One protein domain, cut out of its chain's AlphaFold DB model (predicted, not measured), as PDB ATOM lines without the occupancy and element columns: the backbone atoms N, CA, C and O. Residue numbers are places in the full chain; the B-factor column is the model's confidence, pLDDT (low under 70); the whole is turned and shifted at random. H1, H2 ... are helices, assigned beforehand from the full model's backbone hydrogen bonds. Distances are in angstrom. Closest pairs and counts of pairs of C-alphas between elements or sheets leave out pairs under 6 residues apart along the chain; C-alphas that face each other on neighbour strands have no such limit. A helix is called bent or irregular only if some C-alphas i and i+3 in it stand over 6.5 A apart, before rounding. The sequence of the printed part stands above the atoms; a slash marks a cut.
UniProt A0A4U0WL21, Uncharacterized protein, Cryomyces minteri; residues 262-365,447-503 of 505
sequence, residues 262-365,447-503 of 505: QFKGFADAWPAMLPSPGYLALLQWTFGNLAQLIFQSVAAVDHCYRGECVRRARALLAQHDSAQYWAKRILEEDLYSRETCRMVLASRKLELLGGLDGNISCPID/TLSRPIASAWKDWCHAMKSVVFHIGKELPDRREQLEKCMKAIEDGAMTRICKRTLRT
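Overview. This is residues 262 to 365 and 447 to 503 of the 505 residues of an uncharacterized protein of Cryomyces minteri (UniProt A0A4U0WL21). Two long helices, H2 and H8, run side by side, H9 folds back along H8, and the short helices H6 and H7 follow one another along the side of H9, a loosely formed four-sided bundle whose fourth side is broken in two. Short helices gather at its two ends: H3, H4 and H5 pack on the last part of H2, while H10 crosses the first part of H8 with H1 beside it. The printed part has 161 residues with ten named helices, H1 to H10 in order along the chain, and no named strand; the class is all helix. The whole is compact, with a radius of gyration of the C-alphas of 15.4 A and spans of 42 by 31 by 24 A.

Along the chain. The printed part begins at Gln 262, and H1 holds residues 266 to 273, from C-alpha 266 at (160.402, 174.048, 169.475). H1 is irregular, with C-alphas 268 and 271 7.1 A apart. H2, the longest helix, holds residues 276 to 301 and measures 37.2 A, from C-alpha 276 at (149.829, 182.736, 179.637) to C-alpha 301 at (161.400, 205.614, 152.736). H3 is residues 307 to 317, 14.8 A long. After residues 318 to 332, which hold no named element, come H4, residues 333 to 336, H5, residues 338 to 346 and 12.1 A long, H6, residues 348 to 354, and H7, residues 356 to 361. Beyond the cut, H8 spans residues 450 to 473 over 35.4 A. H9 is residues 475 to 489, 21.3 A long, and is irregular, with C-alphas 476 and 479 7.5 A apart. H10, residues 492 to 502, measures 15.4 A and ends with C-alpha 502 at (138.009, 178.426, 164.908).

Arrangement. H2 is the hub, touching four other helices. It touches H8 with residues 291 to 301 alone, at a shallow tilt of 22 degrees, the same way; the closest C-alphas are those of Val 298 and Ile 470, 6.3 A apart. H5 touches residues 293 to 301 of H2 and is about perpendicular to it at 84 degrees, closest at the C-alphas of Gln 296 and Cys 341, 5.0 A. H4 touches H2 at the C-alphas of Gln 296 and Tyr 336, 6.1 A, and H3 only just touches H2, with 3 pairs of C-alphas within 8 A, the closest being Ala 299 and Cys 309 at 6.1 A. H8 and H9 form a helical hairpin, a shallow tilt of 11 degrees, opposite ways, with the C-alphas of Gly 471 and Arg 478 4.2 A apart. H9 touches H6 at the C-alphas of Gly 354 and Gln 480, 5.8 A. H9 touches H7 at the C-alphas of Asp 357 and Ala 487, 5.3 A, at a shallow tilt of 6 degrees. H2 and H9 are apart, and H2 and H7 are near each other. H10 touches H8 at a steep tilt of 51 degrees, closest at the C-alphas of Ala 453 and Cys 497, 4.5 A. H1 only just touches H10, with 3 pairs of C-alphas within 8 A, the closest being Asp 268 and Ala 492 at 5.3 A. The helix packing is mostly crossed, but only just: 3 of 9 pairs that touch and have a tilt are shallow. Every O i to N i+4 pair is within hydrogen-bond range in H2, H3, H5, H6, H8 and H10, against 2 of 4 in H1, 1 of 2 in H7 and 9 of 11 in H9; H4 is too short for such a pair.

Size, cuts and confidence. The two C-alphas farthest apart are those of Glu 339 and Thr 503, 46.1 A. Residues 366 to 446 are not printed, and C-alphas 365 and 447 are 23.6 A apart across this cut, which lies in the link from H7 to H8. Of the links that are printed whole, H3 to H4 is long, with 15 residues, and the others are tight. The mean pLDDT of the printed part is 72.9; 55 residues are under 70, among them residues 262 to 273, 275 to 287 and 346 to 365.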
ATOM      1  N   GLN A 262     165.979 177.080 165.183       44.69
ATOM      2  CA  GLN A 262     165.881 176.064 164.121       44.69
ATOM      3  C   GLN A 262     165.423 174.694 164.635       44.69
ATOM      4  O   GLN A 262     165.279 173.775 163.824       44.69
ATOM      5  N   PHE A 263     165.161 174.507 165.939       54.19
ATOM      6  CA  PHE A 263     164.568 173.241 166.382       54.19
ATOM      7  C   PHE A 263     163.189 173.076 165.772       54.19
ATOM      8  O   PHE A 263     162.198 173.689 166.188       54.19
ATOM      9  N   LYS A 264     163.123 172.156 164.818       46.84
ATOM     10  CA  LYS A 264     161.881 171.610 164.305       46.84
ATOM     11  C   LYS A 264     161.058 171.095 165.493       46.84
ATOM     12  O   LYS A 264     161.425 170.120 166.139       46.84
ATOM     13  N   GLY A 265     159.961 171.781 165.807       54.31
ATOM     14  CA  GLY A 265     159.075 171.455 166.924       54.31
ATOM     15  C   GLY A 265     159.226 172.321 168.181       54.31
ATOM     16  O   GLY A 265     158.270 172.371 168.946       54.31
ATOM     17  N   PHE A 266     160.329 173.055 168.387       57.69
ATOM     18  CA  PHE A 266     160.402 174.048 169.475       57.69
ATOM     19  C   PHE A 266     159.557 175.269 169.142       57.69
ATOM     20  O   PHE A 266     158.764 175.684 169.971       57.69
ATOM     21  N   ALA A 267     159.626 175.770 167.905       56.41
ATOM     22  CA  ALA A 267     158.719 176.813 167.425       56.41
ATOM     23  C   ALA A 267     157.235 176.432 167.644       56.41
ATOM     24  O   ALA A 267     156.412 177.261 168.009       56.41
ATOM     25  N   ASP A 268     156.889 175.150 167.491       57.25
ATOM     26  CA  ASP A 268     155.521 174.662 167.707       57.25
ATOM     27  C   ASP A 268     155.170 174.421 169.181       57.25
ATOM     28  O   ASP A 268     153.998 174.493 169.553       57.25
ATOM     29  N   ALA A 269     156.163 174.101 170.013       59.97
ATOM     30  CA  ALA A 269     155.972 173.743 171.414       59.97
ATOM     31  C   ALA A 269     156.188 174.911 172.379       59.97
ATOM     32  O   ALA A 269     155.582 174.901 173.444       59.97
ATOM     33  N   TRP A 270     156.999 175.915 172.033       63.84
ATOM     34  CA  TRP A 270     157.359 177.019 172.927       63.84
ATOM     35  C   TRP A 270     156.147 177.757 173.501       63.84
ATOM     36  O   TRP A 270     156.209 178.118 174.677       63.84
ATOM     37  N   PRO A 271     155.007 177.909 172.790       62.31
ATOM     38  CA  PRO A 271     153.834 178.516 173.397       62.31
ATOM     39  C   PRO A 271     153.284 177.629 174.525       62.31
ATOM     40  O   PRO A 271     152.922 178.132 175.580       62.31
ATOM     41  N   ALA A 272     153.306 176.297 174.372       63.97
ATOM     42  CA  ALA A 272     152.969 175.338 175.440       63.97
ATOM     43  C   ALA A 272     154.013 175.290 176.560       63.97
ATOM     44  O   ALA A 272     153.819 174.609 177.574       63.97
ATOM     45  N   MET A 273     155.149 175.969 176.383       68.44
ATOM     46  CA  MET A 273     156.236 175.953 177.344       68.44
ATOM     47  C   MET A 273     156.201 177.114 178.339       68.44
ATOM     48  O   MET A 273     156.846 176.999 179.380       68.44
ATOM     49  N   LEU A 274     155.438 178.174 178.067       70.94
ATOM     50  CA  LEU A 274     155.347 179.359 178.917       70.94
ATOM     51  C   LEU A 274     153.916 179.549 179.446       70.94
ATOM     52  O   LEU A 274     152.954 179.288 178.723       70.94
ATOM     53  N   PRO A 275     153.739 180.027 180.690       67.44
ATOM     54  CA  PRO A 275     152.419 180.360 181.208       67.44
ATOM     55  C   PRO A 275     151.852 181.582 180.477       67.44
ATOM     56  O   PRO A 275     152.602 182.470 180.057       67.44
ATOM     57  N   SER A 276     150.520 181.670 180.377       63.44
ATOM     58  CA  SER A 276     149.829 182.736 179.637       63.44
ATOM     59  C   SER A 276     150.327 184.156 179.960       63.44
ATOM     60  O   SER A 276     150.563 184.898 179.014       63.44
ATOM     61  N   PRO A 277     150.581 184.564 181.221       58.09
ATOM     62  CA  PRO A 277     151.048 185.925 181.508       58.09
ATOM     63  C   PRO A 277     152.445 186.237 180.945       58.09
ATOM     64  O   PRO A 277     152.654 187.300 180.363       58.09
ATOM     65  N   GLY A 278     153.398 185.305 181.070       60.00
ATOM     66  CA  GLY A 278     154.759 185.476 180.541       60.00
ATOM     67  C   GLY A 278     154.792 185.438 179.013       60.00
ATOM     68  O   GLY A 278     155.480 186.233 178.376       60.00
ATOM     69  N   TYR A 279     153.973 184.562 178.432       61.91
ATOM     70  CA  TYR A 279     153.762 184.462 176.995       61.91
ATOM     71  C   TYR A 279     153.167 185.750 176.405       61.91
ATOM     72  O   TYR A 279     153.705 186.291 175.444       61.91
ATOM     73  N   LEU A 280     152.099 186.291 176.995       61.00
ATOM     74  CA  LEU A 280     151.415 187.478 176.475       61.00
ATOM     75  C   LEU A 280     152.267 188.749 176.544       61.00
ATOM     76  O   LEU A 280     152.282 189.510 175.579       61.00
ATOM     77  N   ALA A 281     152.998 188.961 177.641       62.69
ATOM     78  CA  ALA A 281     153.878 190.121 177.783       62.69
ATOM     79  C   ALA A 281     155.008 190.112 176.737       62.69
ATOM     80  O   ALA A 281     155.295 191.137 176.120       62.69
ATOM     81  N   LEU A 282     155.602 188.940 176.485       62.53
ATOM     82  CA  LEU A 282     156.627 188.763 175.457       62.53
ATOM     83  C   LEU A 282     156.082 189.028 174.056       62.53
ATOM     84  O   LEU A 282     156.719 189.717 173.264       62.53
ATOM     85  N   LEU A 283     154.899 188.494 173.755       63.88
ATOM     86  CA  LEU A 283     154.232 188.736 172.482       63.88
ATOM     87  C   LEU A 283     153.982 190.232 172.281       63.88
ATOM     88  O   LEU A 283     154.412 190.790 171.278       63.88
ATOM     89  N   GLN A 284     153.369 190.904 173.257       64.75
ATOM     90  CA  GLN A 284     153.108 192.345 173.195       64.75
ATOM     91  C   GLN A 284     154.392 193.159 172.990       64.75
ATOM     92  O   GLN A 284     154.422 194.056 172.146       64.75
ATOM     93  N   TRP A 285     155.462 192.830 173.717       65.69
ATOM     94  CA  TRP A 285     156.747 193.513 173.595       65.69
ATOM     95  C   TRP A 285     157.392 193.299 172.217       65.69
ATOM     96  O   TRP A 285     157.766 194.268 171.553       65.69
ATOM     97  N   THR A 286     157.462 192.050 171.745       65.12
ATOM     98  CA  THR A 286     158.035 191.697 170.438       65.12
ATOM     99  C   THR A 286     157.241 192.322 169.291       65.12
ATOM    100  O   THR A 286     157.831 192.856 168.354       65.12
ATOM    101  N   PHE A 287     155.908 192.325 169.373       66.31
ATOM    102  CA  PHE A 287     155.042 192.903 168.341       66.31
ATOM    103  C   PHE A 287     155.119 194.420 168.301       66.31
ATOM    104  O   PHE A 287     155.178 194.990 167.212       66.31
ATOM    105  N   GLY A 288     155.167 195.067 169.468       70.25
ATOM    106  CA  GLY A 288     155.379 196.506 169.559       70.25
ATOM    107  C   GLY A 288     156.712 196.915 168.933       70.25
ATOM    108  O   GLY A 288     156.744 197.836 168.121       70.25
ATOM    109  N   ASN A 289     157.793 196.190 169.239       71.31
ATOM    110  CA  ASN A 289     159.119 196.434 168.661       71.31
ATOM    111  C   ASN A 289     159.154 196.225 167.147       71.31
ATOM    112  O   ASN A 289     159.737 197.025 166.421       71.31
ATOM    113  N   LEU A 290     158.537 195.149 166.662       70.88
ATOM    114  CA  LEU A 290     158.541 194.830 165.244       70.88
ATOM    115  C   LEU A 290     157.698 195.818 164.434       70.88
ATOM    116  O   LEU A 290     158.164 196.333 163.418       70.88
ATOM    117  N   ALA A 291     156.494 196.135 164.910       76.69
ATOM    118  CA  ALA A 291     155.669 197.172 164.303       76.69
ATOM    119  C   ALA A 291     156.417 198.510 164.285       76.69
ATOM    120  O   ALA A 291     156.455 199.174 163.253       76.69
ATOM    121  N   GLN A 292     157.074 198.878 165.390       82.25
ATOM    122  CA  GLN A 292     157.886 200.091 165.464       82.25
ATOM    123  C   GLN A 292     158.965 200.114 164.378       82.25
ATOM    124  O   GLN A 292     159.047 201.100 163.649       82.25
ATOM    125  N   LEU A 293     159.754 199.044 164.239       76.75
ATOM    126  CA  LEU A 293     160.801 198.958 163.216       76.75
ATOM    127  C   LEU A 293     160.230 199.116 161.803       76.75
ATOM    128  O   LEU A 293     160.760 199.898 161.021       76.75
ATOM    129  N   ILE A 294     159.126 198.430 161.498       77.62
ATOM    130  CA  ILE A 294     158.466 198.494 160.189       77.62
ATOM    131  C   ILE A 294     157.981 199.922 159.892       77.62
ATOM    132  O   ILE A 294     158.284 200.467 158.831       77.62
ATOM    133  N   PHE A 295     157.300 200.577 160.836       84.00
ATOM    134  CA  PHE A 295     156.858 201.964 160.666       84.00
ATOM    135  C   PHE A 295     158.030 202.954 160.563       84.00
ATOM    136  O   PHE A 295     157.954 203.901 159.783       84.00
ATOM    137  N   GLN A 296     159.129 202.739 161.295       85.44
ATOM    138  CA  GLN A 296     160.350 203.548 161.171       85.44
ATOM    139  C   GLN A 296     160.998 203.395 159.786       85.44
ATOM    140  O   GLN A 296     161.523 204.368 159.241       85.44
ATOM    141  N   SER A 297     160.939 202.201 159.192       79.56
ATOM    142  CA  SER A 297     161.401 201.969 157.821       79.56
ATOM    143  C   SER A 297     160.538 202.707 156.798       79.56
ATOM    144  O   SER A 297     161.093 203.375 155.930       79.56
ATOM    145  N   VAL A 298     159.206 202.672 156.928       81.50
ATOM    146  CA  VAL A 298     158.301 203.466 156.067       81.50
ATOM    147  C   VAL A 298     158.581 204.952 156.204       81.50
ATOM    148  O   VAL A 298     158.732 205.639 155.203       81.50
ATOM    149  N   ALA A 299     158.693 205.444 157.439       85.19
ATOM    150  CA  ALA A 299     159.021 206.834 157.731       85.19
ATOM    151  C   ALA A 299     160.295 207.289 157.003       85.19
ATOM    152  O   ALA A 299     160.356 208.387 156.450       85.19
ATOM    153  N   ALA A 300     161.313 206.425 156.971       84.69
ATOM    154  CA  ALA A 300     162.559 206.694 156.271       84.69
ATOM    155  C   ALA A 300     162.383 206.737 154.744       84.69
ATOM    156  O   ALA A 300     162.882 207.674 154.116       84.69
ATOM    157  N   VAL A 301     161.681 205.748 154.178       82.31
ATOM    158  CA  VAL A 301     161.400 205.614 152.736       82.31
ATOM    159  C   VAL A 301     160.563 206.786 152.226       82.31
ATOM    160  O   VAL A 301     160.968 207.478 151.301       82.31
ATOM    161  N   ASP A 302     159.457 207.084 152.901       84.44
ATOM    162  CA  ASP A 302     158.518 208.151 152.534       84.44
ATOM    163  C   ASP A 302     159.007 209.548 152.942       84.44
ATOM    164  O   ASP A 302     158.310 210.544 152.737       84.44
ATOM    165  N   HIS A 303     160.164 209.624 153.605       85.12
ATOM    166  CA  HIS A 303     160.699 210.837 154.219       85.12
ATOM    167  C   HIS A 303     159.699 211.555 155.145       85.12
ATOM    168  O   HIS A 303     159.701 212.785 155.244       85.12
ATOM    169  N   CYS A 304     158.860 210.791 155.850       87.38
ATOM    170  CA  CYS A 304     157.859 211.300 156.779       87.38
ATOM    171  C   CYS A 304     158.246 210.969 158.228       87.38
ATOM    172  O   CYS A 304     158.436 209.815 158.590       87.38
ATOM    173  N   TYR A 305     158.388 211.985 159.079       90.38
ATOM    174  CA  TYR A 305     158.990 211.844 160.411       90.38
ATOM    175  C   TYR A 305     158.075 212.412 161.497       90.38
ATOM    176  O   TYR A 305     157.172 213.200 161.207       90.38
ATOM    177  N   ARG A 306     158.342 212.043 162.757       91.56
ATOM    178  CA  ARG A 306     157.666 212.587 163.948       91.56
ATOM    179  C   ARG A 306     156.133 212.475 163.837       91.56
ATOM    180  O   ARG A 306     155.628 211.429 163.418       91.56
ATOM    181  N   GLY A 307     155.391 213.523 164.201       86.44
ATOM    182  CA  GLY A 307     153.929 213.541 164.219       86.44
ATOM    183  C   GLY A 307     153.261 213.166 162.893       86.44
ATOM    184  O   GLY A 307     152.188 212.566 162.908       86.44
ATOM    185  N   GLU A 308     153.899 213.418 161.745       86.50
ATOM    186  CA  GLU A 308     153.358 213.016 160.438       86.50
ATOM    187  C   GLU A 308     153.346 211.488 160.271       86.50
ATOM    188  O   GLU A 308     152.368 210.921 159.776       86.50
ATOM    189  N   CYS A 309     154.382 210.795 160.754       85.69
ATOM    190  CA  CYS A 309     154.401 209.332 160.774       85.69
ATOM    191  C   CYS A 309     153.326 208.783 161.724       85.69
ATOM    192  O   CYS A 309     152.556 207.900 161.345       85.69
ATOM    193  N   VAL A 310     153.197 209.369 162.920       88.56
ATOM    194  CA  VAL A 310     152.165 208.982 163.899       88.56
ATOM    195  C   VAL A 310     150.760 209.189 163.331       88.56
ATOM    196  O   VAL A 310     149.888 208.343 163.524       88.56
ATOM    197  N   ARG A 311     150.520 210.271 162.584       88.19
ATOM    198  CA  ARG A 311     149.236 210.533 161.919       88.19
ATOM    199  C   ARG A 311     148.895 209.444 160.901       88.19
ATOM    200  O   ARG A 311     147.769 208.946 160.900       88.19
ATOM    201  N   ARG A 312     149.863 209.035 160.074       83.50
ATOM    202  CA  ARG A 312     149.698 207.928 159.115       83.50
ATOM    203  C   ARG A 312     149.481 206.590 159.821       83.50
ATOM    204  O   ARG A 312     148.593 205.839 159.428       83.50
ATOM    205  N   ALA A 313     150.225 206.328 160.896       84.69
ATOM    206  CA  ALA A 313     150.026 205.150 161.730       84.69
ATOM    207  C   ALA A 313     148.605 205.117 162.307       84.69
ATOM    208  O   ALA A 313     147.913 204.121 162.144       84.69
ATOM    209  N   ARG A 314     148.107 206.221 162.881       86.56
ATOM    210  CA  ARG A 314     146.722 206.315 163.380       86.56
ATOM    211  C   ARG A 314     145.684 206.049 162.295       86.56
ATOM    212  O   ARG A 314     144.722 205.338 162.560       86.56
ATOM    213  N   ALA A 315     145.879 206.582 161.089       85.12
ATOM    214  CA  ALA A 315     144.959 206.362 159.975       85.12
ATOM    215  C   ALA A 315     144.903 204.886 159.542       85.12
ATOM    216  O   ALA A 315     143.822 204.375 159.260       85.12
ATOM    217  N   LEU A 316     146.045 204.189 159.532       80.69
ATOM    218  CA  LEU A 316     146.090 202.749 159.266       80.69
ATOM    219  C   LEU A 316     145.432 201.951 160.400       80.69
ATOM    220  O   LEU A 316     144.636 201.051 160.154       80.69
ATOM    221  N   LEU A 317     145.735 202.298 161.650       81.69
ATOM    222  CA  LEU A 317     145.223 201.604 162.834       81.69
ATOM    223  C   LEU A 317     143.715 201.777 163.032       81.69
ATOM    224  O   LEU A 317     143.084 200.886 163.588       81.69
ATOM    225  N   ALA A 318     143.127 202.874 162.549       83.38
ATOM    226  CA  ALA A 318     141.682 203.103 162.585       83.38
ATOM    227  C   ALA A 318     140.877 202.048 161.798       83.38
ATOM    228  O   ALA A 318     139.669 201.947 161.979       83.38
ATOM    229  N   GLN A 319     141.536 201.258 160.945       82.25
ATOM    230  CA  GLN A 319     140.934 200.156 160.189       82.25
ATOM    231  C   GLN A 319     140.924 198.830 160.976       82.25
ATOM    232  O   GLN A 319     140.487 197.806 160.452       82.25
ATOM    233  N   HIS A 320     141.433 198.830 162.213       78.88
ATOM    234  CA  HIS A 320     141.660 197.636 163.021       78.88
ATOM    235  C   HIS A 320     141.162 197.823 164.460       78.88
ATOM    236  O   HIS A 320     141.825 198.452 165.287       78.88
ATOM    237  N   ASP A 321     140.035 197.193 164.797       75.25
ATOM    238  CA  ASP A 321     139.363 197.318 166.105       75.25
ATOM    239  C   ASP A 321     140.245 196.909 167.302       75.25
ATOM    240  O   ASP A 321     140.052 197.337 168.441       75.25
ATOM    241  N   SER A 322     141.245 196.065 167.058       76.00
ATOM    242  CA  SER A 322     142.150 195.532 168.076       76.00
ATOM    243  C   SER A 322     143.470 196.306 168.221       76.00
ATOM    244  O   SER A 322     144.296 195.949 169.067       76.00
ATOM    245  N   ALA A 323     143.681 197.367 167.431       73.50
ATOM    246  CA  ALA A 323     144.924 198.145 167.391       73.50
ATOM    247  C   ALA A 323     145.393 198.622 168.775       73.50
ATOM    248  O   ALA A 323     146.585 198.589 169.087       73.50
ATOM    249  N   GLN A 324     144.451 198.993 169.641       72.81
ATOM    250  CA  GLN A 324     144.695 199.433 171.019       72.81
ATOM    251  C   GLN A 324     145.543 198.467 171.865       72.81
ATOM    252  O   GLN A 324     146.223 198.905 172.792       72.81
ATOM    253  N   TYR A 325     145.551 197.168 171.546       67.12
ATOM    254  CA  TYR A 325     146.271 196.152 172.321       67.12
ATOM    255  C   TYR A 325     147.754 196.005 171.958       67.12
ATOM    256  O   TYR A 325     148.508 195.429 172.741       67.12
ATOM    257  N   TRP A 326     148.186 196.496 170.793       70.94
ATOM    258  CA  TRP A 326     149.553 196.285 170.294       70.94
ATOM    259  C   TRP A 326     150.224 197.553 169.756       70.94
ATOM    260  O   TRP A 326     151.449 197.620 169.686       70.94
ATOM    261  N   ALA A 327     149.448 198.579 169.405       77.81
ATOM    262  CA  ALA A 327     149.945 199.751 168.696       77.81
ATOM    263  C   ALA A 327     150.444 200.891 169.598       77.81
ATOM    264  O   ALA A 327     150.862 201.928 169.093       77.81
ATOM    265  N   LYS A 328     150.421 200.740 170.930       80.31
ATOM    266  CA  LYS A 328     150.769 201.836 171.853       80.31
ATOM    267  C   LYS A 328     152.141 202.448 171.545       80.31
ATOM    268  O   LYS A 328     152.265 203.663 171.460       80.31
ATOM    269  N   ARG A 329     153.137 201.593 171.306       78.38
ATOM    270  CA  ARG A 329     154.526 201.996 171.073       78.38
ATOM    271  C   ARG A 329     154.729 202.698 169.728       78.38
ATOM    272  O   ARG A 329     155.487 203.646 169.649       78.38
ATOM    273  N   ILE A 330     154.006 202.303 168.678       83.38
ATOM    274  CA  ILE A 330     154.117 202.936 167.346       83.38
ATOM    275  C   ILE A 330     153.431 204.305 167.254       83.38
ATOM    276  O   ILE A 330     153.489 204.972 166.227       83.38
ATOM    277  N   LEU A 331     152.753 204.728 168.321       86.75
ATOM    278  CA  LEU A 331     152.139 206.046 168.420       86.75
ATOM    279  C   LEU A 331     153.014 207.047 169.188       86.75
ATOM    280  O   LEU A 331     152.602 208.192 169.365       86.75
ATOM    281  N   GLU A 332     154.206 206.634 169.626       88.62
ATOM    282  CA  GLU A 332     155.180 207.488 170.306       88.62
ATOM    283  C   GLU A 332     156.005 208.273 169.275       88.62
ATOM    284  O   GLU A 332     156.823 207.724 168.537       88.62
ATOM    285  N   GLU A 333     155.792 209.588 169.227       89.06
ATOM    286  CA  GLU A 333     156.404 210.485 168.240       89.06
ATOM    287  C   GLU A 333     157.941 210.497 168.285       89.06
ATOM    288  O   GLU A 333     158.599 210.631 167.246       89.06
ATOM    289  N   ASP A 334     158.522 210.305 169.471       87.50
ATOM    290  CA  ASP A 334     159.971 210.334 169.680       87.50
ATOM    291  C   ASP A 334     160.734 209.221 168.971       87.50
ATOM    292  O   ASP A 334     161.920 209.362 168.664       87.50
ATOM    293  N   LEU A 335     160.036 208.149 168.607       85.44
ATOM    294  CA  LEU A 335     160.618 207.029 167.882       85.44
ATOM    295  C   LEU A 335     160.859 207.356 166.404       85.44
ATOM    296  O   LEU A 335     161.613 206.641 165.744       85.44
ATOM    297  N   TYR A 336     160.265 208.429 165.877       89.00
ATOM    298  CA  TYR A 336     160.266 208.751 164.448       89.00
ATOM    299  C   TYR A 336     161.149 209.948 164.096       89.00
ATOM    300  O   TYR A 336     160.848 210.693 163.162       89.00
ATOM    301  N   SER A 337     162.239 210.165 164.835       91.19
ATOM    302  CA  SER A 337     163.230 211.174 164.452       91.19
ATOM    303  C   SER A 337     163.883 210.834 163.105       91.19
ATOM    304  O   SER A 337     164.001 209.664 162.719       91.19
ATOM    305  N   ARG A 338     164.338 211.865 162.384       89.50
ATOM    306  CA  ARG A 338     164.985 211.693 161.079       89.50
ATOM    307  C   ARG A 338     166.241 210.829 161.181       89.50
ATOM    308  O   ARG A 338     166.411 209.939 160.347       89.50
ATOM    309  N   GLU A 339     167.097 211.051 162.185       85.00
ATOM    310  CA  GLU A 339     168.275 210.205 162.408       85.00
ATOM    311  C   GLU A 339     167.885 208.759 162.720       85.00
ATOM    312  O   GLU A 339     168.418 207.840 162.101       85.00
ATOM    313  N   THR A 340     166.930 208.537 163.631       84.50
ATOM    314  CA  THR A 340     166.523 207.184 164.042       84.50
ATOM    315  C   THR A 340     165.984 206.378 162.861       84.50
ATOM    316  O   THR A 340     166.438 205.256 162.634       84.50
ATOM    317  N   CYS A 341     165.070 206.950 162.073       85.81
ATOM    318  CA  CYS A 341     164.481 206.278 160.914       85.81
ATOM    319  C   CYS A 341     165.528 205.994 159.825       85.81
ATOM    320  O   CYS A 341     165.591 204.883 159.298       85.81
ATOM    321  N   ARG A 342     166.414 206.955 159.526       81.38
ATOM    322  CA  ARG A 342     167.495 206.753 158.545       81.38
ATOM    323  C   ARG A 342     168.505 205.708 159.000       81.38
ATOM    324  O   ARG A 342     168.924 204.894 158.185       81.38
ATOM    325  N   MET A 343     168.863 205.686 160.284       77.44
ATOM    326  CA  MET A 343     169.710 204.631 160.837       77.44
ATOM    327  C   MET A 343     169.046 203.266 160.697       77.44
ATOM    328  O   MET A 343     169.721 202.314 160.331       77.44
ATOM    329  N   VAL A 344     167.743 203.140 160.957       76.38
ATOM    330  CA  VAL A 344     167.017 201.873 160.762       76.38
ATOM    331  C   VAL A 344     167.095 201.417 159.303       76.38
ATOM    332  O   VAL A 344     167.456 200.268 159.070       76.38
ATOM    333  N   LEU A 345     166.858 202.318 158.342       74.19
ATOM    334  CA  LEU A 345     166.936 202.031 156.902       74.19
ATOM    335  C   LEU A 345     168.359 201.672 156.432       74.19
ATOM    336  O   LEU A 345     168.528 200.804 155.586       74.19
ATOM    337  N   ALA A 346     169.385 202.320 156.986       65.38
ATOM    338  CA  ALA A 346     170.783 202.122 156.599       65.38
ATOM    339  C   ALA A 346     171.498 200.986 157.359       65.38
ATOM    340  O   ALA A 346     172.643 200.670 157.042       65.38
ATOM    341  N   SER A 347     170.885 200.400 158.393       59.88
ATOM    342  CA  SER A 347     171.562 199.474 159.315       59.88
ATOM    343  C   SER A 347     171.131 198.017 159.161       59.88
ATOM    344  O   SER A 347     170.086 197.692 158.599       59.88
ATOM    345  N   ARG A 348     171.893 197.136 159.828       55.91
ATOM    346  CA  ARG A 348     171.562 195.725 160.094       55.91
ATOM    347  C   ARG A 348     170.177 195.505 160.727       55.91
ATOM    348  O   ARG A 348     169.748 194.368 160.852       55.91
ATOM    349  N   LYS A 349     169.438 196.548 161.132       59.28
ATOM    350  CA  LYS A 349     168.075 196.423 161.676       59.28
ATOM    351  C   LYS A 349     167.047 195.963 160.637       59.28
ATOM    352  O   LYS A 349     166.102 195.275 161.005       59.28
ATOM    353  N   LEU A 350     167.250 196.260 159.353       58.72
ATOM    354  CA  LEU A 350     166.471 195.631 158.276       58.72
ATOM    355  C   LEU A 350     166.887 194.173 158.039       58.72
ATOM    356  O   LEU A 350     166.048 193.329 157.745       58.72
ATOM    357  N   GLU A 351     168.164 193.843 158.228       57.50
ATOM    358  CA  GLU A 351     168.627 192.447 158.214       57.50
ATOM    359  C   GLU A 351     168.061 191.663 159.405       57.50
ATOM    360  O   GLU A 351     167.731 190.490 159.250       57.50
ATOM    361  N   LEU A 352     167.856 192.316 160.559       52.72
ATOM    362  CA  LEU A 352     167.102 191.759 161.683       52.72
ATOM    363  C   LEU A 352     165.663 191.457 161.278       52.72
ATOM    364  O   LEU A 352     165.188 190.408 161.693       52.72
ATOM    365  N   LEU A 353     165.013 192.287 160.435       54.66
ATOM    366  CA  LEU A 353     163.716 191.938 159.841       54.66
ATOM    367  C   LEU A 353     163.827 190.656 159.008       54.66
ATOM    368  O   LEU A 353     163.026 189.749 159.171       54.66
ATOM    369  N   GLY A 354     164.869 190.546 158.185       50.91
ATOM    370  CA  GLY A 354     165.236 189.342 157.432       50.91
ATOM    371  C   GLY A 354     165.450 188.075 158.267       50.91
ATOM    372  O   GLY A 354     165.079 186.983 157.849       50.91
ATOM    373  N   GLY A 355     166.044 188.221 159.453       50.69
ATOM    374  CA  GLY A 355     166.277 187.149 160.425       50.69
ATOM    375  C   GLY A 355     165.054 186.790 161.280       50.69
ATOM    376  O   GLY A 355     165.136 185.880 162.110       50.69
ATOM    377  N   LEU A 356     163.917 187.473 161.091       50.78
ATOM    378  CA  LEU A 356     162.693 187.267 161.870       50.78
ATOM    379  C   LEU A 356     162.003 185.924 161.645       50.78
ATOM    380  O   LEU A 356     161.171 185.564 162.472       50.78
ATOM    381  N   ASP A 357     162.341 185.173 160.595       49.47
ATOM    382  CA  ASP A 357     161.847 183.798 160.426       49.47
ATOM    383  C   ASP A 357     162.082 182.975 161.713       49.47
ATOM    384  O   ASP A 357     161.189 182.293 162.221       49.47
ATOM    385  N   GLY A 358     163.240 183.181 162.356       48.00
ATOM    386  CA  GLY A 358     163.566 182.594 163.657       48.00
ATOM    387  C   GLY A 358     162.913 183.293 164.859       48.00
ATOM    388  O   GLY A 358     162.386 182.611 165.736       48.00
ATOM    389  N   ASN A 359     162.934 184.632 164.920       45.41
ATOM    390  CA  ASN A 359     162.465 185.396 166.097       45.41
ATOM    391  C   ASN A 359     160.942 185.426 166.239       45.41
ATOM    392  O   ASN A 359     160.423 185.560 167.342       45.41
ATOM    393  N   ILE A 360     160.208 185.304 165.138       48.91
ATOM    394  CA  ILE A 360     158.740 185.288 165.142       48.91
ATOM    395  C   ILE A 360     158.220 183.875 165.371       48.91
ATOM    396  O   ILE A 360     157.183 183.684 166.011       48.91
ATOM    397  N   SER A 361     158.978 182.878 164.919       48.59
ATOM    398  CA  SER A 361     158.744 181.481 165.264       48.59
ATOM    399  C   SER A 361     159.055 181.195 166.733       48.59
ATOM    400  O   SER A 361     158.393 180.336 167.309       48.59
ATOM    401  N   CYS A 362     160.008 181.914 167.346       52.78
ATOM    402  CA  CYS A 362     160.354 181.823 168.764       52.78
ATOM    403  C   CYS A 362     161.157 183.064 169.245       52.78
ATOM    404  O   CYS A 362     162.363 183.131 168.990       52.78
ATOM    405  N   PRO A 363     160.549 184.025 169.970       50.91
ATOM    406  CA  PRO A 363     161.182 185.293 170.364       50.91
ATOM    407  C   PRO A 363     162.066 185.129 171.605       50.91
ATOM    408  O   PRO A 363     161.847 185.762 172.637       50.91
ATOM    409  N   ILE A 364     163.024 184.211 171.543       56.28
ATOM    410  CA  ILE A 364     163.886 183.904 172.675       56.28
ATOM    411  C   ILE A 364     165.335 183.991 172.208       56.28
ATOM    412  O   ILE A 364     165.882 183.062 171.615       56.28
ATOM    413  N   ASP A 365     165.929 185.155 172.450       47.94
ATOM    414  CA  ASP A 365     167.239 185.533 171.913       47.94
ATOM    415  C   ASP A 365     168.385 185.255 172.908       47.94
ATOM    416  O   ASP A 365     169.538 185.214 172.500       47.94
ATOM    417  N   THR A 447     145.719 178.074 174.608       59.22
ATOM    418  CA  THR A 447     144.655 178.831 173.964       59.22
ATOM    419  C   THR A 447     144.858 180.294 174.311       59.22
ATOM    420  O   THR A 447     144.868 180.674 175.484       59.22
ATOM    421  N   LEU A 448     145.047 181.120 173.286       65.25
ATOM    422  CA  LEU A 448     144.999 182.564 173.450       65.25
ATOM    423  C   LEU A 448     143.570 182.982 173.789       65.25
ATOM    424  O   LEU A 448     142.607 182.301 173.435       65.25
ATOM    425  N   SER A 449     143.409 184.132 174.437       69.06
ATOM    426  CA  SER A 449     142.090 184.750 174.469       69.06
ATOM    427  C   SER A 449     141.717 185.192 173.049       69.06
ATOM    428  O   SER A 449     142.574 185.622 172.266       69.06
ATOM    429  N   ARG A 450     140.430 185.100 172.698       73.44
ATOM    430  CA  ARG A 450     139.932 185.562 171.392       73.44
ATOM    431  C   ARG A 450     140.368 186.994 171.043       73.44
ATOM    432  O   ARG A 450     140.810 187.172 169.911       73.44
ATOM    433  N   PRO A 451     140.333 187.985 171.962       73.06
ATOM    434  CA  PRO A 451     140.803 189.339 171.663       73.06
ATOM    435  C   PRO A 451     142.255 189.390 171.184       73.06
ATOM    436  O   PRO A 451     142.565 190.110 170.241       73.06
ATOM    437  N   ILE A 452     143.138 188.587 171.778       69.00
ATOM    438  CA  ILE A 452     144.563 188.560 171.422       69.00
ATOM    439  C   ILE A 452     144.771 187.837 170.089       69.00
ATOM    440  O   ILE A 452     145.573 188.271 169.264       69.00
ATOM    441  N   ALA A 453     144.009 186.771 169.835       76.12
ATOM    442  CA  ALA A 453     144.030 186.091 168.545       76.12
ATOM    443  C   ALA A 453     143.506 186.984 167.400       76.12
ATOM    444  O   ALA A 453     144.053 186.943 166.296       76.12
ATOM    445  N   SER A 454     142.489 187.813 167.658       79.31
ATOM    446  CA  SER A 454     142.016 188.836 166.715       79.31
ATOM    447  C   SER A 454     143.049 189.949 166.527       79.31
ATOM    448  O   SER A 454     143.356 190.293 165.390       79.31
ATOM    449  N   ALA A 455     143.667 190.421 167.616       75.94
ATOM    450  CA  ALA A 455     144.758 191.394 167.568       75.94
ATOM    451  C   ALA A 455     145.921 190.941 166.688       75.94
ATOM    452  O   ALA A 455     146.451 191.720 165.902       75.94
ATOM    453  N   TRP A 456     146.272 189.659 166.766       77.50
ATOM    454  CA  TRP A 456     147.281 189.061 165.904       77.50
ATOM    455  C   TRP A 456     146.893 189.092 164.423       77.50
ATOM    456  O   TRP A 456     147.705 189.456 163.576       77.50
ATOM    457  N   LYS A 457     145.650 188.723 164.099       81.19
ATOM    458  CA  LYS A 457     145.155 188.739 162.718       81.19
ATOM    459  C   LYS A 457     145.225 190.149 162.123       81.19
ATOM    460  O   LYS A 457     145.710 190.304 161.002       81.19
ATOM    461  N   ASP A 458     144.776 191.147 162.877       80.81
ATOM    462  CA  ASP A 458     144.785 192.548 162.457       80.81
ATOM    463  C   ASP A 458     146.214 193.081 162.313       80.81
ATOM    464  O   ASP A 458     146.535 193.719 161.312       80.81
ATOM    465  N   TRP A 459     147.100 192.741 163.254       82.62
ATOM    466  CA  TRP A 459     148.522 193.068 163.177       82.62
ATOM    467  C   TRP A 459     149.166 192.498 161.906       82.62
ATOM    468  O   TRP A 459     149.800 193.240 161.157       82.62
ATOM    469  N   CYS A 460     148.961 191.208 161.606       79.38
ATOM    470  CA  CYS A 460     149.492 190.588 160.388       79.38
ATOM    471  C   CYS A 460     148.985 191.295 159.126       79.38
ATOM    472  O   CYS A 460     149.760 191.507 158.193       79.38
ATOM    473  N   HIS A 461     147.703 191.670 159.098       82.00
ATOM    474  CA  HIS A 461     147.112 192.380 157.969       82.00
ATOM    475  C   HIS A 461     147.736 193.768 157.783       82.00
ATOM    476  O   HIS A 461     148.200 194.086 156.687       82.00
ATOM    477  N   ALA A 462     147.819 194.557 158.858       77.31
ATOM    478  CA  ALA A 462     148.433 195.880 158.841       77.31
ATOM    479  C   ALA A 462     149.892 195.807 158.369       77.31
ATOM    480  O   ALA A 462     150.301 196.541 157.469       77.31
ATOM    481  N   MET A 463     150.679 194.881 158.927       80.19
ATOM    482  CA  MET A 463     152.096 194.742 158.589       80.19
ATOM    483  C   MET A 463     152.311 194.256 157.159       80.19
ATOM    484  O   MET A 463     153.233 194.728 156.505       80.19
ATOM    485  N   LYS A 464     151.448 193.383 156.626       82.38
ATOM    486  CA  LYS A 464     151.533 192.940 155.227       82.38
ATOM    487  C   LYS A 464     151.417 194.107 154.252       82.38
ATOM    488  O   LYS A 464     152.228 194.218 153.335       82.38
ATOM    489  N   SER A 465     150.440 194.986 154.474       78.12
ATOM    490  CA  SER A 465     150.233 196.185 153.654       78.12
ATOM    491  C   SER A 465     151.445 197.111 153.701       78.12
ATOM    492  O   SER A 465     151.880 197.628 152.673       78.12
ATOM    493  N   VAL A 466     152.037 197.267 154.885       76.69
ATOM    494  CA  VAL A 466     153.198 198.134 155.085       76.69
ATOM    495  C   VAL A 466     154.480 197.540 154.491       76.69
ATOM    496  O   VAL A 466     155.239 198.238 153.823       76.69
ATOM    497  N   VAL A 467     154.720 196.245 154.676       76.31
ATOM    498  CA  VAL A 467     155.887 195.557 154.114       76.31
ATOM    499  C   VAL A 467     155.836 195.533 152.586       76.31
ATOM    500  O   VAL A 467     156.859 195.734 151.937       76.31
ATOM    501  N   PHE A 468     154.648 195.356 152.002       81.25
ATOM    502  CA  PHE A 468     154.459 195.465 150.558       81.25
ATOM    503  C   PHE A 468     154.817 196.860 150.025       81.25
ATOM    504  O   PHE A 468     155.437 196.961 148.968       81.25
ATOM    505  N   HIS A 469     154.476 197.925 150.761       80.56
ATOM    506  CA  HIS A 469     154.874 199.297 150.423       80.56
ATOM    507  C   HIS A 469     156.398 199.460 150.427       80.56
ATOM    508  O   HIS A 469     156.970 199.867 149.422       80.56
ATOM    509  N   ILE A 470     157.076 199.024 151.496       77.25
ATOM    510  CA  ILE A 470     158.547 199.067 151.572       77.25
ATOM    511  C   ILE A 470     159.182 198.267 150.423       77.25
ATOM    512  O   ILE A 470     160.131 198.734 149.807       77.25
ATOM    513  N   GLY A 471     158.656 197.081 150.103       78.62
ATOM    514  CA  GLY A 471     159.179 196.234 149.026       78.62
ATOM    515  C   GLY A 471     158.999 196.809 147.616       78.62
ATOM    516  O   GLY A 471     159.731 196.411 146.710       78.62
ATOM    517  N   LYS A 472     158.055 197.737 147.406       82.50
ATOM    518  CA  LYS A 472     157.954 198.499 146.150       82.50
ATOM    519  C   LYS A 472     159.066 199.533 146.025       82.50
ATOM    520  O   LYS A 472     159.641 199.666 144.950       82.50
ATOM    521  N   GLU A 473     159.360 200.224 147.119       81.00
ATOM    522  CA  GLU A 473     160.347 201.306 147.167       81.00
ATOM    523  C   GLU A 473     161.791 200.789 147.312       81.00
ATOM    524  O   GLU A 473     162.736 201.465 146.913       81.00
ATOM    525  N   LEU A 474     161.974 199.566 147.832       79.25
ATOM    526  CA  LEU A 474     163.260 198.865 147.966       79.25
ATOM    527  C   LEU A 474     163.218 197.488 147.268       79.25
ATOM    528  O   LEU A 474     163.104 196.449 147.937       79.25
ATOM    529  N   PRO A 475     163.301 197.438 145.923       78.88
ATOM    530  CA  PRO A 475     163.153 196.197 145.162       78.88
ATOM    531  C   PRO A 475     164.194 195.123 145.507       78.88
ATOM    532  O   PRO A 475     163.880 193.935 145.485       78.88
ATOM    533  N   ASP A 476     165.412 195.529 145.879       78.25
ATOM    534  CA  ASP A 476     166.518 194.653 146.292       78.25
ATOM    535  C   ASP A 476     166.235 193.905 147.607       78.25
ATOM    536  O   ASP A 476     166.829 192.861 147.878       78.25
ATOM    537  N   ARG A 477     165.298 194.409 148.420       73.75
ATOM    538  CA  ARG A 477     164.891 193.816 149.704       73.75
ATOM    539  C   ARG A 477     163.530 193.133 149.660       73.75
ATOM    540  O   ARG A 477     163.140 192.493 150.637       73.75
ATOM    541  N   ARG A 478     162.814 193.222 148.538       78.44
ATOM    542  CA  ARG A 478     161.445 192.716 148.395       78.44
ATOM    543  C   ARG A 478     161.315 191.226 148.703       78.44
ATOM    544  O   ARG A 478     160.459 190.846 149.495       78.44
ATOM    545  N   GLU A 479     162.178 190.390 148.129       78.19
ATOM    546  CA  GLU A 479     162.129 188.937 148.342       78.19
ATOM    547  C   GLU A 479     162.343 188.573 149.822       78.19
ATOM    548  O   GLU A 479     161.661 187.708 150.370       78.19
ATOM    549  N   GLN A 480     163.272 189.262 150.488       73.00
ATOM    550  CA  GLN A 480     163.559 189.070 151.908       73.00
ATOM    551  C   GLN A 480     162.344 189.448 152.766       73.00
ATOM    552  O   GLN A 480     161.911 188.667 153.607       73.00
ATOM    553  N   LEU A 481     161.755 190.611 152.503       73.75
ATOM    554  CA  LEU A 481     160.569 191.117 153.189       73.75
ATOM    555  C   LEU A 481     159.334 190.214 153.005       73.75
ATOM    556  O   LEU A 481     158.612 189.941 153.968       73.75
ATOM    557  N   GLU A 482     159.112 189.699 151.794       76.00
ATOM    558  CA  GLU A 482     158.036 188.748 151.498       76.00
ATOM    559  C   GLU A 482     158.244 187.410 152.229       76.00
ATOM    560  O   GLU A 482     157.292 186.873 152.805       76.00
ATOM    561  N   LYS A 483     159.484 186.898 152.291       74.12
ATOM    562  CA  LYS A 483     159.822 185.706 153.092       74.12
ATOM    563  C   LYS A 483     159.518 185.914 154.577       74.12
ATOM    564  O   LYS A 483     158.932 185.030 155.197       74.12
ATOM    565  N   CYS A 484     159.834 187.083 155.134       69.88
ATOM    566  CA  CYS A 484     159.544 187.410 156.534       69.88
ATOM    567  C   CYS A 484     158.044 187.443 156.832       69.88
ATOM    568  O   CYS A 484     157.593 186.855 157.815       69.88
ATOM    569  N   MET A 485     157.255 188.091 155.970       76.50
ATOM    570  CA  MET A 485     155.798 188.117 156.131       76.50
ATOM    571  C   MET A 485     155.181 186.732 155.984       76.50
ATOM    572  O   MET A 485     154.270 186.386 156.734       76.50
ATOM    573  N   LYS A 486     155.709 185.905 155.082       75.62
ATOM    574  CA  LYS A 486     155.282 184.514 154.970       75.62
ATOM    575  C   LYS A 486     155.608 183.719 156.238       75.62
ATOM    576  O   LYS A 486     154.738 183.018 156.742       75.62
ATOM    577  N   ALA A 487     156.800 183.884 156.810       69.81
ATOM    578  CA  ALA A 487     157.175 183.248 158.075       69.81
ATOM    579  C   ALA A 487     156.274 183.676 159.250       69.81
ATOM    580  O   ALA A 487     155.917 182.853 160.092       69.81
ATOM    581  N   ILE A 488     155.832 184.938 159.282       71.25
ATOM    582  CA  ILE A 488     154.802 185.421 160.216       71.25
ATOM    583  C   ILE A 488     153.484 184.667 160.013       71.25
ATOM    584  O   ILE A 488     152.924 184.110 160.961       71.25
ATOM    585  N   GLU A 489     152.970 184.648 158.782       74.88
ATOM    586  CA  GLU A 489     151.667 184.065 158.430       74.88
ATOM    587  C   GLU A 489     151.620 182.541 158.630       74.88
ATOM    588  O   GLU A 489     150.576 181.977 158.996       74.88
ATOM    589  N   ASP A 490     152.768 181.896 158.444       72.62
ATOM    590  CA  ASP A 490     152.981 180.466 158.612       72.62
ATOM    591  C   ASP A 490     153.593 180.130 159.980       72.62
ATOM    592  O   ASP A 490     153.881 178.970 160.256       72.62
ATOM    593  N   GLY A 491     153.776 181.105 160.872       69.31
ATOM    594  CA  GLY A 491     154.390 180.907 162.183       69.31
ATOM    595  C   GLY A 491     153.497 180.144 163.167       69.31
ATOM    596  O   GLY A 491     152.268 180.070 163.028       69.31
ATOM    597  N   ALA A 492     154.107 179.597 164.222       66.50
ATOM    598  CA  ALA A 492     153.388 178.871 165.274       66.50
ATOM    599  C   ALA A 492     152.326 179.735 165.970       66.50
ATOM    600  O   ALA A 492     151.222 179.261 166.244       66.50
ATOM    601  N   MET A 493     152.614 181.024 166.157       69.31
ATOM    602  CA  MET A 493     151.657 182.002 166.672       69.31
ATOM    603  C   MET A 493     150.414 182.106 165.781       69.31
ATOM    604  O   MET A 493     149.292 181.958 166.263       69.31
ATOM    605  N   THR A 494     150.588 182.255 164.463       74.44
ATOM    606  CA  THR A 494     149.456 182.308 163.528       74.44
ATOM    607  C   THR A 494     148.637 181.026 163.553       74.44
ATOM    608  O   THR A 494     147.405 181.088 163.509       74.44
ATOM    609  N   ARG A 495     149.279 179.860 163.686       75.75
ATOM    610  CA  ARG A 495     148.564 178.588 163.873       75.75
ATOM    611  C   ARG A 495     147.725 178.580 165.156       75.75
ATOM    612  O   ARG A 495     146.569 178.159 165.103       75.75
ATOM    613  N   ILE A 496     148.266 179.060 166.277       72.31
ATOM    614  CA  ILE A 496     147.555 179.134 167.566       72.31
ATOM    615  C   ILE A 496     146.381 180.110 167.496       72.31
ATOM    616  O   ILE A 496     145.273 179.757 167.903       72.31
ATOM    617  N   CYS A 497     146.576 181.299 166.921       75.38
ATOM    618  CA  CYS A 497     145.510 182.283 166.728       75.38
ATOM    619  C   CYS A 497     144.403 181.735 165.821       75.38
ATOM    620  O   CYS A 497     143.230 181.776 166.186       75.38
ATOM    621  N   LYS A 498     144.762 181.134 164.674       80.19
ATOM    622  CA  LYS A 498     143.799 180.492 163.761       80.19
ATOM    623  C   LYS A 498     143.008 179.391 164.470       80.19
ATOM    624  O   LYS A 498     141.798 179.309 164.279       80.19
ATOM    625  N   ARG A 499     143.661 178.562 165.291       78.25
ATOM    626  CA  ARG A 499     142.990 177.520 166.085       78.25
ATOM    627  C   ARG A 499     142.017 178.134 167.092       78.25
ATOM    628  O   ARG A 499     140.858 177.752 167.102       78.25
ATOM    629  N   THR A 500     142.472 179.120 167.862       77.00
ATOM    630  CA  THR A 500     141.669 179.835 168.869       77.00
ATOM    631  C   THR A 500     140.409 180.452 168.261       77.00
ATOM    632  O   THR A 500     139.327 180.345 168.827       77.00
ATOM    633  N   LEU A 501     140.525 181.075 167.086       80.81
ATOM    634  CA  LEU A 501     139.394 181.721 166.418       80.81
ATOM    635  C   LEU A 501     138.391 180.718 165.822       80.81
ATOM    636  O   LEU A 501     137.216 181.059 165.697       80.81
ATOM    637  N   ARG A 502     138.841 179.503 165.473       83.06
ATOM    638  CA  ARG A 502     138.009 178.426 164.908       83.06
ATOM    639  C   ARG A 502     137.232 177.631 165.959       83.06
ATOM    640  O   ARG A 502     136.210 177.049 165.612       83.06
ATOM    641  N   THR A 503     137.696 177.585 167.205       72.56
ATOM    642  CA  THR A 503     136.976 176.901 168.288       72.56
ATOM    643  C   THR A 503     135.720 177.709 168.671       72.56
ATOM    644  O   THR A 503     135.840 178.918 168.893       72.56
TER     645      THR A 503